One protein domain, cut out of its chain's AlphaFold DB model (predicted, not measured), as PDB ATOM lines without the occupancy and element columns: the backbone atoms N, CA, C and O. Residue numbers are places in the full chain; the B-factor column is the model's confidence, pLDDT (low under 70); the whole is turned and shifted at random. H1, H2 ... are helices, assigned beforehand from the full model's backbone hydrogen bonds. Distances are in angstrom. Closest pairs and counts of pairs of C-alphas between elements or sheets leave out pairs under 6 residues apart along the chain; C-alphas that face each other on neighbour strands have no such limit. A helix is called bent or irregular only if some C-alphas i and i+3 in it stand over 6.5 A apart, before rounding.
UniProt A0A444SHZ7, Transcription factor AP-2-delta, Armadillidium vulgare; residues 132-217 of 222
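What this domain is: This is residues 132 to 217 of the 222 residues of the protein "Transcription factor AP-2-delta" of Armadillidium vulgare (UniProt A0A444SHZ7). The longest helix, H3, lies side by side with H4 and H1 in a flat layer, H4 in the middle between the other two. H2 slants across one end of the three, and the long loop of residues 190 to 201 lies at the other. The printed part has 86 residues with four named helices, in the order H1, H2, H3, H4, and no named strand; the class is all helix. It is only just loose, close to compact, with a radius of gyration of the C-alphas of 14.6 A, and only just flat, spanning 42 by 28 by 14 A.

Where its parts are: H3, residues 165 to 189, is 34.6 A long, from C-alpha 165 at (408.468, 311.219, 555.625). It has a kink of 26 degrees near residue 172 and is irregular: C-alphas 167 and 170 are 7.2 A apart. H4, residues 202 to 215, is 20.0 A long, ending with C-alpha 215 at (407.380, 300.072, 551.823). H1, residues 132 to 148, is 23.9 A long, from C-alpha 132 at (397.536, 279.024, 536.344). H2, residues 151 to 161, is 15.4 A long.

How they stand to each other: H4 is the hub, touching three helices; packing is only just mostly aligned, with 2 of 3 tilts shallow. H3, with residues 176 to 187 alone, touches H4 in a helical hairpin, at a shallow tilt of 5 degrees, opposite ways; the closest C-alphas, of Lys 176 and Ala 213, are 5.9 A apart. H1 touches H4 at a shallow tilt of 13 degrees, the same way; the closest C-alphas, of Ala 138 and Ile 204, are 5.0 A apart. H4 touches H2 with residues 211 to 215 alone, at a steep tilt of 60 degrees; the closest C-alphas, of Gly 155 and Ile 215, are 4.5 A apart. H1 and H3 are apart. Every O i to N i+4 pair is within hydrogen-bond range in H1, H2 and H4, and 19 of 21 in H3.

The domain as a whole: The C-alphas farthest apart, of Thr 132 and Gly 163, are 43.3 A apart. The printed part has no cut. The link from H3 to H4 is long, 12 residues; the other two are tight. Residues 191 to 200 are under pLDDT 70.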
ATOM      1  N   THR A 132     398.375 278.860 535.150       84.00
ATOM      2  CA  THR A 132     397.536 279.024 536.344       84.00
ATOM      3  C   THR A 132     398.340 278.877 537.633       84.00
ATOM      4  O   THR A 132     398.256 279.738 538.504       84.00
ATOM      5  N   GLU A 133     399.176 277.841 537.757       85.25
ATOM      6  CA  GLU A 133     400.027 277.659 538.945       85.25
ATOM      7  C   GLU A 133     401.030 278.789 539.123       85.25
ATOM      8  O   GLU A 133     401.371 279.150 540.245       85.25
ATOM      9  N   THR A 134     401.497 279.371 538.023       85.00
ATOM     10  CA  THR A 134     402.418 280.505 538.070       85.00
ATOM     11  C   THR A 134     401.707 281.777 538.520       85.00
ATOM     12  O   THR A 134     402.276 282.549 539.291       85.00
ATOM     13  N   SER A 135     400.452 281.979 538.107       83.50
ATOM     14  CA  SER A 135     399.605 283.054 538.638       83.50
ATOM     15  C   SER A 135     399.373 282.877 540.135       83.50
ATOM     16  O   SER A 135     399.617 283.788 540.924       83.50
ATOM     17  N   HIS A 136     398.991 281.666 540.533       85.38
ATOM     18  CA  HIS A 136     398.791 281.282 541.922       85.38
ATOM     19  C   HIS A 136     400.045 281.507 542.773       85.38
ATOM     20  O   HIS A 136     399.954 282.062 543.867       85.38
ATOM     21  N   LEU A 137     401.217 281.136 542.258       85.31
ATOM     22  CA  LEU A 137     402.495 281.359 542.922       85.31
ATOM     23  C   LEU A 137     402.796 282.850 543.111       85.31
ATOM     24  O   LEU A 137     403.333 283.222 544.149       85.31
ATOM     25  N   ALA A 138     402.463 283.708 542.142       85.31
ATOM     26  CA  ALA A 138     402.676 285.149 542.268       85.31
ATOM     27  C   ALA A 138     401.797 285.775 543.359       85.31
ATOM     28  O   ALA A 138     402.280 286.589 544.150       85.31
ATOM     29  N   GLU A 139     400.537 285.353 543.443       85.25
ATOM     30  CA  GLU A 139     399.615 285.756 544.510       85.25
ATOM     31  C   GLU A 139     400.110 285.294 545.884       85.25
ATOM     32  O   GLU A 139     400.192 286.096 546.816       85.25
ATOM     33  N   ASP A 140     400.492 284.019 545.997       86.81
ATOM     34  CA  ASP A 140     401.007 283.449 547.244       86.81
ATOM     35  C   ASP A 140     402.309 284.131 547.657       86.81
ATOM     36  O   ASP A 140     402.507 284.419 548.836       86.81
ATOM     37  N   PHE A 141     403.180 284.448 546.698       86.69
ATOM     38  CA  PHE A 141     404.407 285.191 546.951       86.69
ATOM     39  C   PHE A 141     404.107 286.573 547.536       86.69
ATOM     40  O   PHE A 141     404.626 286.906 548.601       86.69
ATOM     41  N   TYR A 142     403.230 287.358 546.903       87.81
ATOM     42  CA  TYR A 142     402.824 288.663 547.432       87.81
ATOM     43  C   TYR A 142     402.219 288.544 548.839       87.81
ATOM     44  O   TYR A 142     402.604 289.271 549.763       87.81
ATOM     45  N   PHE A 143     401.305 287.595 549.033       87.56
ATOM     46  CA  PHE A 143     400.645 287.358 550.314       87.56
ATOM     47  C   PHE A 143     401.632 286.965 551.421       87.56
ATOM     48  O   PHE A 143     401.564 287.481 552.538       87.56
ATOM     49  N   LEU A 144     402.570 286.064 551.130       89.00
ATOM     50  CA  LEU A 144     403.574 285.629 552.094       89.00
ATOM     51  C   LEU A 144     404.531 286.761 552.441       89.00
ATOM     52  O   LEU A 144     404.833 286.955 553.617       89.00
ATOM     53  N   MET A 145     404.978 287.530 551.451       87.94
ATOM     54  CA  MET A 145     405.925 288.619 551.665       87.94
ATOM     55  C   MET A 145     405.297 289.782 552.433       87.94
ATOM     56  O   MET A 145     405.904 290.264 553.387       87.94
ATOM     57  N   SER A 146     404.068 290.179 552.100       86.31
ATOM     58  CA  SER A 146     403.342 291.239 552.819       86.31
ATOM     59  C   SER A 146     403.075 290.904 554.291       86.31
ATOM     60  O   SER A 146     403.003 291.802 555.128       86.31
ATOM     61  N   ARG A 147     402.973 289.613 554.636       86.56
ATOM     62  CA  ARG A 147     402.759 289.149 556.018       86.56
ATOM     63  C   ARG A 147     404.041 288.842 556.778       86.56
ATOM     64  O   ARG A 147     404.074 289.019 557.992       86.56
ATOM     65  N   SER A 148     405.052 288.321 556.091       88.12
ATOM     66  CA  SER A 148     406.294 287.857 556.718       88.12
ATOM     67  C   SER A 148     407.309 288.981 556.888       88.12
ATOM     68  O   SER A 148     408.108 288.948 557.821       88.12
ATOM     69  N   LEU A 149     407.293 289.980 556.001       90.25
ATOM     70  CA  LEU A 149     408.177 291.130 556.107       90.25
ATOM     71  C   LEU A 149     407.581 292.199 557.020       90.25
ATOM     72  O   LEU A 149     406.404 292.546 556.922       90.25
ATOM     73  N   ASN A 150     408.428 292.818 557.843       91.50
ATOM     74  CA  ASN A 150     408.038 294.001 558.604       91.50
ATOM     75  C   ASN A 150     408.075 295.258 557.716       91.50
ATOM     76  O   ASN A 150     408.888 296.161 557.906       91.50
ATOM     77  N   LEU A 151     407.195 295.310 556.710       91.62
ATOM     78  CA  LEU A 151     407.178 296.371 555.695       91.62
ATOM     79  C   LEU A 151     407.040 297.772 556.303       91.62
ATOM     80  O   LEU A 151     407.566 298.736 555.753       91.62
ATOM     81  N   LYS A 152     406.365 297.882 557.457       90.12
ATOM     82  CA  LYS A 152     406.238 299.140 558.203       90.12
ATOM     83  C   LYS A 152     407.594 299.631 558.705       90.12
ATOM     84  O   LYS A 152     407.985 300.749 558.393       90.12
ATOM     85  N   GLU A 153     408.301 298.793 559.456       92.94
ATOM     86  CA  GLU A 153     409.602 299.140 560.034       92.94
ATOM     87  C   GLU A 153     410.645 299.417 558.944       92.94
ATOM     88  O   GLU A 153     411.429 300.362 559.052       92.94
ATOM     89  N   ILE A 154     410.613 298.642 557.854       94.06
ATOM     90  CA  ILE A 154     411.468 298.877 556.687       94.06
ATOM     91  C   ILE A 154     411.172 300.260 556.089       94.06
ATOM     92  O   ILE A 154     412.098 301.047 555.896       94.06
ATOM     93  N   GLY A 155     409.898 300.587 555.846       93.31
ATOM     94  CA  GLY A 155     409.493 301.889 555.309       93.31
ATOM     95  C   GLY A 155     409.881 303.057 556.217       93.31
ATOM     96  O   GLY A 155     410.432 304.051 555.749       93.31
ATOM     97  N   GLU A 156     409.677 302.921 557.528       93.94
ATOM     98  CA  GLU A 156     410.086 303.919 558.522       93.94
ATOM     99  C   GLU A 156     411.603 304.125 558.537       93.94
ATOM    100  O   GLU A 156     412.066 305.265 558.546       93.94
ATOM    101  N   THR A 157     412.380 303.043 558.482       95.31
ATOM    102  CA  THR A 157     413.847 303.103 558.439       95.31
ATOM    103  C   THR A 157     414.325 303.819 557.180       95.31
ATOM    104  O   THR A 157     415.169 304.714 557.259       95.31
ATOM    105  N   VAL A 158     413.756 303.477 556.020       94.56
ATOM    106  CA  VAL A 158     414.070 304.128 554.742       94.56
ATOM    107  C   VAL A 158     413.719 305.615 554.797       94.56
ATOM    108  O   VAL A 158     414.553 306.449 554.449       94.56
ATOM    109  N   ALA A 159     412.535 305.978 555.291       94.56
ATOM    110  CA  ALA A 159     412.134 307.376 555.407       94.56
ATOM    111  C   ALA A 159     413.046 308.159 556.365       94.56
ATOM    112  O   ALA A 159     413.478 309.261 556.036       94.56
ATOM    113  N   GLN A 160     413.404 307.595 557.523       94.62
ATOM    114  CA  GLN A 160     414.308 308.232 558.490       94.62
ATOM    115  C   GLN A 160     415.695 308.502 557.901       94.62
ATOM    116  O   GLN A 160     416.244 309.589 558.092       94.62
ATOM    117  N   GLN A 161     416.244 307.551 557.142       94.38
ATOM    118  CA  GLN A 161     417.522 307.726 556.445       94.38
ATOM    119  C   GLN A 161     417.475 308.841 555.388       94.38
ATOM    120  O   GLN A 161     418.512 309.415 555.063       94.38
ATOM    121  N   ASN A 162     416.281 309.182 554.899       94.00
ATOM    122  CA  ASN A 162     416.034 310.237 553.918       94.00
ATOM    123  C   ASN A 162     415.427 311.514 554.541       94.00
ATOM    124  O   ASN A 162     414.776 312.291 553.849       94.00
ATOM    125  N   GLY A 163     415.642 311.757 555.841       91.25
ATOM    126  CA  GLY A 163     415.223 313.003 556.503       91.25
ATOM    127  C   GLY A 163     413.786 313.009 557.038       91.25
ATOM    128  O   GLY A 163     413.281 314.062 557.423       91.25
ATOM    129  N   GLY A 164     413.144 311.841 557.108       92.38
ATOM    130  CA  GLY A 164     411.761 311.658 557.544       92.38
ATOM    131  C   GLY A 164     410.755 311.730 556.392       92.38
ATOM    132  O   GLY A 164     411.066 312.197 555.297       92.38
ATOM    133  N   TRP A 165     409.523 311.277 556.646       91.94
ATOM    134  CA  TRP A 165     408.468 311.219 555.625       91.94
ATOM    135  C   TRP A 165     408.165 312.580 554.990       91.94
ATOM    136  O   TRP A 165     408.011 312.640 553.780       91.94
ATOM    137  N   GLU A 166     408.190 313.673 555.760       91.31
ATOM    138  CA  GLU A 166     407.951 315.031 555.238       91.31
ATOM    139  C   GLU A 166     408.928 315.439 554.119       91.31
ATOM    140  O   GLU A 166     408.567 316.202 553.228       91.31
ATOM    141  N   GLN A 167     410.171 314.943 554.160       91.25
ATOM    142  CA  GLN A 167     411.195 315.247 553.154       91.25
ATOM    143  C   GLN A 167     411.250 314.182 552.054       91.25
ATOM    144  O   GLN A 167     411.550 314.493 550.902       91.25
ATOM    145  N   PHE A 168     410.945 312.932 552.404       94.00
ATOM    146  CA  PHE A 168     411.049 311.785 551.510       94.00
ATOM    147  C   PHE A 168     409.801 311.553 550.643       94.00
ATOM    148  O   PHE A 168     409.906 310.932 549.589       94.00
ATOM    149  N   GLU A 169     408.628 312.055 551.037       92.88
ATOM    150  CA  GLU A 169     407.343 311.746 550.393       92.88
ATOM    151  C   GLU A 169     407.333 312.017 548.882       92.88
ATOM    152  O   GLU A 169     406.900 311.160 548.109       92.88
ATOM    153  N   GLN A 170     407.863 313.159 548.434       93.88
ATOM    154  CA  GLN A 170     407.918 313.465 547.001       93.88
ATOM    155  C   GLN A 170     408.777 312.446 546.242       93.88
ATOM    156  O   GLN A 170     408.350 311.917 545.220       93.88
ATOM    157  N   GLN A 171     409.960 312.120 546.768       94.44
ATOM    158  CA  GLN A 171     410.857 311.141 546.155       94.44
ATOM    159  C   GLN A 171     410.244 309.733 546.151       94.44
ATOM    160  O   GLN A 171     410.395 308.993 545.174       94.44
ATOM    161  N   ALA A 172     409.542 309.355 547.221       94.62
ATOM    162  CA  ALA A 172     408.822 308.090 547.308       94.62
ATOM    163  C   ALA A 172     407.720 308.003 546.241       94.62
ATOM    164  O   ALA A 172     407.610 306.986 545.554       94.62
ATOM    165  N   ASN A 173     406.951 309.079 546.049       94.75
ATOM    166  CA  ASN A 173     405.911 309.158 545.024       94.75
ATOM    167  C   ASN A 173     406.491 309.110 543.604       94.75
ATOM    168  O   ASN A 173     406.001 308.337 542.780       94.75
ATOM    169  N   ASP A 174     407.572 309.845 543.334       95.88
ATOM    170  CA  ASP A 174     408.254 309.812 542.034       95.88
ATOM    171  C   ASP A 174     408.787 308.403 541.720       95.88
ATOM    172  O   ASP A 174     408.658 307.909 540.598       95.88
ATOM    173  N   THR A 175     409.335 307.719 542.730       95.44
ATOM    174  CA  THR A 175     409.834 306.343 542.596       95.44
ATOM    175  C   THR A 175     408.698 305.367 542.302       95.44
ATOM    176  O   THR A 175     408.817 304.562 541.382       95.44
ATOM    177  N   LYS A 176     407.572 305.457 543.023       95.44
ATOM    178  CA  LYS A 176     406.375 304.644 542.746       95.44
ATOM    179  C   LYS A 176     405.872 304.854 541.322       95.44
ATOM    180  O   LYS A 176     405.635 303.882 540.616       95.44
ATOM    181  N   MET A 177     405.766 306.107 540.876       95.81
ATOM    182  CA  MET A 177     405.337 306.420 539.512       95.81
ATOM    183  C   MET A 177     406.265 305.807 538.461       95.81
ATOM    184  O   MET A 177     405.785 305.287 537.456       95.81
ATOM    185  N   LEU A 178     407.581 305.845 538.684       96.31
ATOM    186  CA  LEU A 178     408.543 305.214 537.782       96.31
ATOM    187  C   LEU A 178     408.385 303.687 537.755       96.31
ATOM    188  O   LEU A 178     408.428 303.095 536.680       96.31
ATOM    189  N   LEU A 179     408.190 303.051 538.914       95.56
ATOM    190  CA  LEU A 179     407.973 301.603 539.000       95.56
ATOM    191  C   LEU A 179     406.695 301.179 538.262       95.56
ATOM    192  O   LEU A 179     406.742 300.232 537.483       95.56
ATOM    193  N   GLU A 180     405.599 301.921 538.422       93.56
ATOM    194  CA  GLU A 180     404.347 301.686 537.688       93.56
ATOM    195  C   GLU A 180     404.515 301.847 536.173       93.56
ATOM    196  O   GLU A 180     404.003 301.048 535.391       93.56
ATOM    197  N   GLN A 181     405.282 302.847 535.730       94.19
ATOM    198  CA  GLN A 181     405.595 303.017 534.307       94.19
ATOM    199  C   GLN A 181     406.404 301.841 533.760       94.19
ATOM    200  O   GLN A 181     406.116 301.356 532.666       94.19
ATOM    201  N   ILE A 182     407.402 301.362 534.510       91.81
ATOM    202  CA  ILE A 182     408.181 300.179 534.127       91.81
ATOM    203  C   ILE A 182     407.266 298.958 534.035       91.81
ATOM    204  O   ILE A 182     407.354 298.217 533.058       91.81
ATOM    205  N   LEU A 183     406.374 298.762 535.008       91.00
ATOM    206  CA  LEU A 183     405.435 297.646 535.011       91.00
ATOM    207  C   LEU A 183     404.502 297.690 533.798       91.00
ATOM    208  O   LEU A 183     404.390 296.695 533.089       91.00
ATOM    209  N   ALA A 184     403.918 298.850 533.493       91.12
ATOM    210  CA  ALA A 184     403.081 299.029 532.311       91.12
ATOM    211  C   ALA A 184     403.847 298.737 531.005       91.12
ATOM    212  O   ALA A 184     403.326 298.098 530.089       91.12
ATOM    213  N   GLU A 185     405.110 299.159 530.905       90.44
ATOM    214  CA  GLU A 185     405.960 298.848 529.750       90.44
ATOM    215  C   GLU A 185     406.295 297.353 529.645       90.44
ATOM    216  O   GLU A 185     406.407 296.826 528.537       90.44
ATOM    217  N   VAL A 186     406.444 296.655 530.773       87.25
ATOM    218  CA  VAL A 186     406.633 295.198 530.800       87.25
ATOM    219  C   VAL A 186     405.357 294.486 530.357       87.25
ATOM    220  O   VAL A 186     405.423 293.653 529.463       87.25
ATOM    221  N   GLU A 187     404.193 294.854 530.894       85.69
ATOM    222  CA  GLU A 187     402.901 294.227 530.570       85.69
ATOM    223  C   GLU A 187     402.425 294.485 529.136       85.69
ATOM    224  O   GLU A 187     401.663 293.703 528.570       85.69
ATOM    225  N   THR A 188     402.859 295.590 528.529       84.12
ATOM    226  CA  THR A 188     402.544 295.897 527.123       84.12
ATOM    227  C   THR A 188     403.447 295.158 526.143       84.12
ATOM    228  O   THR A 188     403.007 294.822 525.042       84.12
ATOM    229  N   LYS A 189     404.712 294.922 526.507       80.00
ATOM    230  CA  LYS A 189     405.695 294.249 525.644       80.00
ATOM    231  C   LYS A 189     405.725 292.747 525.842       80.00
ATOM    232  O   LYS A 189     406.143 292.039 524.927       80.00
ATOM    233  N   ASP A 190     405.292 292.283 527.005       73.06
ATOM    234  CA  ASP A 190     405.277 290.881 527.349       73.06
ATOM    235  C   ASP A 190     403.930 290.471 527.925       73.06
ATOM    236  O   ASP A 190     403.369 291.125 528.800       73.06
ATOM    237  N   THR A 191     403.395 289.363 527.422       68.00
ATOM    238  CA  THR A 191     402.168 288.813 527.994       68.00
ATOM    239  C   THR A 191     402.509 288.076 529.281       68.00
ATOM    240  O   THR A 191     403.612 287.543 529.424       68.00
ATOM    241  N   ASN A 192     401.536 287.957 530.190       59.72
ATOM    242  CA  ASN A 192     401.681 287.177 531.426       59.72
ATOM    243  C   ASN A 192     402.241 285.760 531.198       59.72
ATOM    244  O   ASN A 192     402.804 285.181 532.121       59.72
ATOM    245  N   LEU A 193     402.089 285.229 529.979       65.12
ATOM    246  CA  LEU A 193     402.255 283.829 529.603       65.12
ATOM    247  C   LEU A 193     403.607 283.527 528.929       65.12
ATOM    248  O   LEU A 193     404.101 282.406 528.995       65.12
ATOM    249  N   ASN A 194     404.246 284.521 528.310       60.72
ATOM    250  CA  ASN A 194     405.464 284.341 527.503       60.72
ATOM    251  C   ASN A 194     406.732 284.015 528.317       60.72
ATOM    252  O   ASN A 194     407.671 283.434 527.777       60.72
ATOM    253  N   LEU A 195     406.778 284.399 529.599       63.19
ATOM    254  CA  LEU A 195     407.932 284.203 530.492       63.19
ATOM    255  C   LEU A 195     407.640 283.270 531.670       63.19
ATOM    256  O   LEU A 195     408.434 283.173 532.610       63.19
ATOM    257  N   VAL A 196     406.511 282.566 531.630       65.75
ATOM    258  CA  VAL A 196     406.057 281.687 532.716       65.75
ATOM    259  C   VAL A 196     407.101 280.626 533.053       65.75
ATOM    260  O   VAL A 196     407.458 280.444 534.213       65.75
ATOM    261  N   SER A 197     407.712 280.019 532.039       59.81
ATOM    262  CA  SER A 197     408.783 279.031 532.196       59.81
ATOM    263  C   SER A 197     410.098 279.575 532.748       59.81
ATOM    264  O   SER A 197     410.989 278.788 533.083       59.81
ATOM    265  N   HIS A 198     410.238 280.893 532.865       66.69
ATOM    266  CA  HIS A 198     411.423 281.566 533.385       66.69
ATOM    267  C   HIS A 198     411.224 282.116 534.804       66.69
ATOM    268  O   HIS A 198     412.195 282.575 535.400       66.69
ATOM    269  N   GLY A 199     410.003 282.075 535.351       64.19
ATOM    270  CA  GLY A 199     409.687 282.599 536.686       64.19
ATOM    271  C   GLY A 199     409.647 284.122 536.796       64.19
ATOM    272  O   GLY A 199     409.397 284.651 537.874       64.19
ATOM    273  N   PHE A 200     409.862 284.825 535.685       67.62
ATOM    274  CA  PHE A 200     409.806 286.283 535.577       67.62
ATOM    275  C   PHE A 200     408.579 286.714 534.773       67.62
ATOM    276  O   PHE A 200     408.672 287.539 533.867       67.62
ATOM    277  N   SER A 201     407.416 286.128 535.066       77.94
ATOM    278  CA  SER A 201     406.176 286.637 534.487       77.94
ATOM    279  C   SER A 201     405.914 288.064 535.000       77.94
ATOM    280  O   SER A 201     406.289 288.392 536.133       77.94
ATOM    281  N   PRO A 202     405.237 288.916 534.208       84.12
ATOM    282  CA  PRO A 202     404.772 290.225 534.668       84.12
ATOM    283  C   PRO A 202     404.035 290.184 536.020       84.12
ATOM    284  O   PRO A 202     404.145 291.123 536.802       84.12
ATOM    285  N   LEU A 203     403.375 289.067 536.350       84.12
ATOM    286  CA  LEU A 203     402.702 288.846 537.637       84.12
ATOM    287  C   LEU A 203     403.666 288.855 538.834       84.12
ATOM    288  O   LEU A 203     403.395 289.507 539.840       84.12
ATOM    289  N   ILE A 204     404.807 288.168 538.727       85.19
ATOM    290  CA  ILE A 204     405.830 288.155 539.786       85.19
ATOM    291  C   ILE A 204     406.467 289.540 539.924       85.19
ATOM    292  O   ILE A 204     406.719 290.006 541.035       85.19
ATOM    293  N   ILE A 205     406.694 290.228 538.800       88.69
ATOM    294  CA  ILE A 205     407.236 291.592 538.797       88.69
ATOM    295  C   ILE A 205     406.260 292.556 539.481       88.69
ATOM    296  O   ILE A 205     406.696 293.343 540.321       88.69
ATOM    297  N   ARG A 206     404.956 292.458 539.189       90.88
ATOM    298  CA  ARG A 206     403.914 293.221 539.889       90.88
ATOM    299  C   ARG A 206     403.954 292.958 541.390       90.88
ATOM    300  O   ARG A 206     404.100 293.909 542.142       90.88
ATOM    301  N   ALA A 207     403.938 291.695 541.818       90.06
ATOM    302  CA  ALA A 207     404.000 291.345 543.238       90.06
ATOM    303  C   ALA A 207     405.204 291.988 543.955       90.06
ATOM    304  O   ALA A 207     405.070 292.505 545.063       90.06
ATOM    305  N   ILE A 208     406.381 291.997 543.318       91.38
ATOM    306  CA  ILE A 208     407.582 292.655 543.857       91.38
ATOM    307  C   ILE A 208     407.396 294.175 543.931       91.38
ATOM    308  O   ILE A 208     407.727 294.782 544.951       91.38
ATOM    309  N   ILE A 209     406.884 294.797 542.867       94.06
ATOM    310  CA  ILE A 209     406.644 296.245 542.820       94.06
ATOM    311  C   ILE A 209     405.619 296.660 543.874       94.06
ATOM    312  O   ILE A 209     405.862 297.645 544.565       94.06
ATOM    313  N   ASP A 210     404.554 295.888 544.072       93.19
ATOM    314  CA  ASP A 210     403.523 296.154 545.077       93.19
ATOM    315  C   ASP A 210     404.112 296.141 546.495       93.19
ATOM    316  O   ASP A 210     403.834 297.037 547.294       93.19
ATOM    317  N   ILE A 211     404.998 295.184 546.804       93.56
ATOM    318  CA  ILE A 211     405.722 295.140 548.089       93.56
ATOM    319  C   ILE A 211     406.587 296.396 548.264       93.56
ATOM    320  O   ILE A 211     406.584 297.016 549.329       93.56
ATOM    321  N   VAL A 212     407.330 296.795 547.228       94.12
ATOM    322  CA  VAL A 212     408.168 298.005 547.271       94.12
ATOM    323  C   VAL A 212     407.309 299.263 547.415       94.12
ATOM    324  O   VAL A 212     407.634 300.146 548.208       94.12
ATOM    325  N   ALA A 213     406.191 299.349 546.701       93.25
ATOM    326  CA  ALA A 213     405.249 300.452 546.807       93.25
ATOM    327  C   ALA A 213     404.649 300.540 548.217       93.25
ATOM    328  O   ALA A 213     404.500 301.644 548.749       93.25
ATOM    329  N   GLU A 214     404.373 299.405 548.861       92.25
ATOM    330  CA  GLU A 214     403.912 299.365 550.248       92.25
ATOM    331  C   GLU A 214     404.976 299.898 551.220       92.25
ATOM    332  O   GLU A 214     404.651 300.709 552.089       92.25
ATOM    333  N   ILE A 215     406.250 299.526 551.041       93.69
ATOM    334  CA  ILE A 215     407.380 300.072 551.823       93.69
ATOM    335  C   ILE A 215     407.461 301.596 551.670       93.69
ATOM    336  O   ILE A 215     407.709 302.316 552.635       93.69
ATOM    337  N   LEU A 216     407.234 302.099 550.457       93.69
ATOM    338  CA  LEU A 216     407.286 303.522 550.127       93.69
ATOM    339  C   LEU A 216     406.000 304.285 550.501       93.69
ATOM    340  O   LEU A 216     405.832 305.441 550.104       93.69
ATOM    341  N   THR A 217     405.057 303.665 551.215       91.44
ATOM    342  CA  THR A 217     403.801 304.299 551.641       91.44
ATOM    343  C   THR A 217     403.860 304.678 553.121       91.44
ATOM    344  O   THR A 217     404.135 303.809 553.952       91.44
TER     345      THR A 217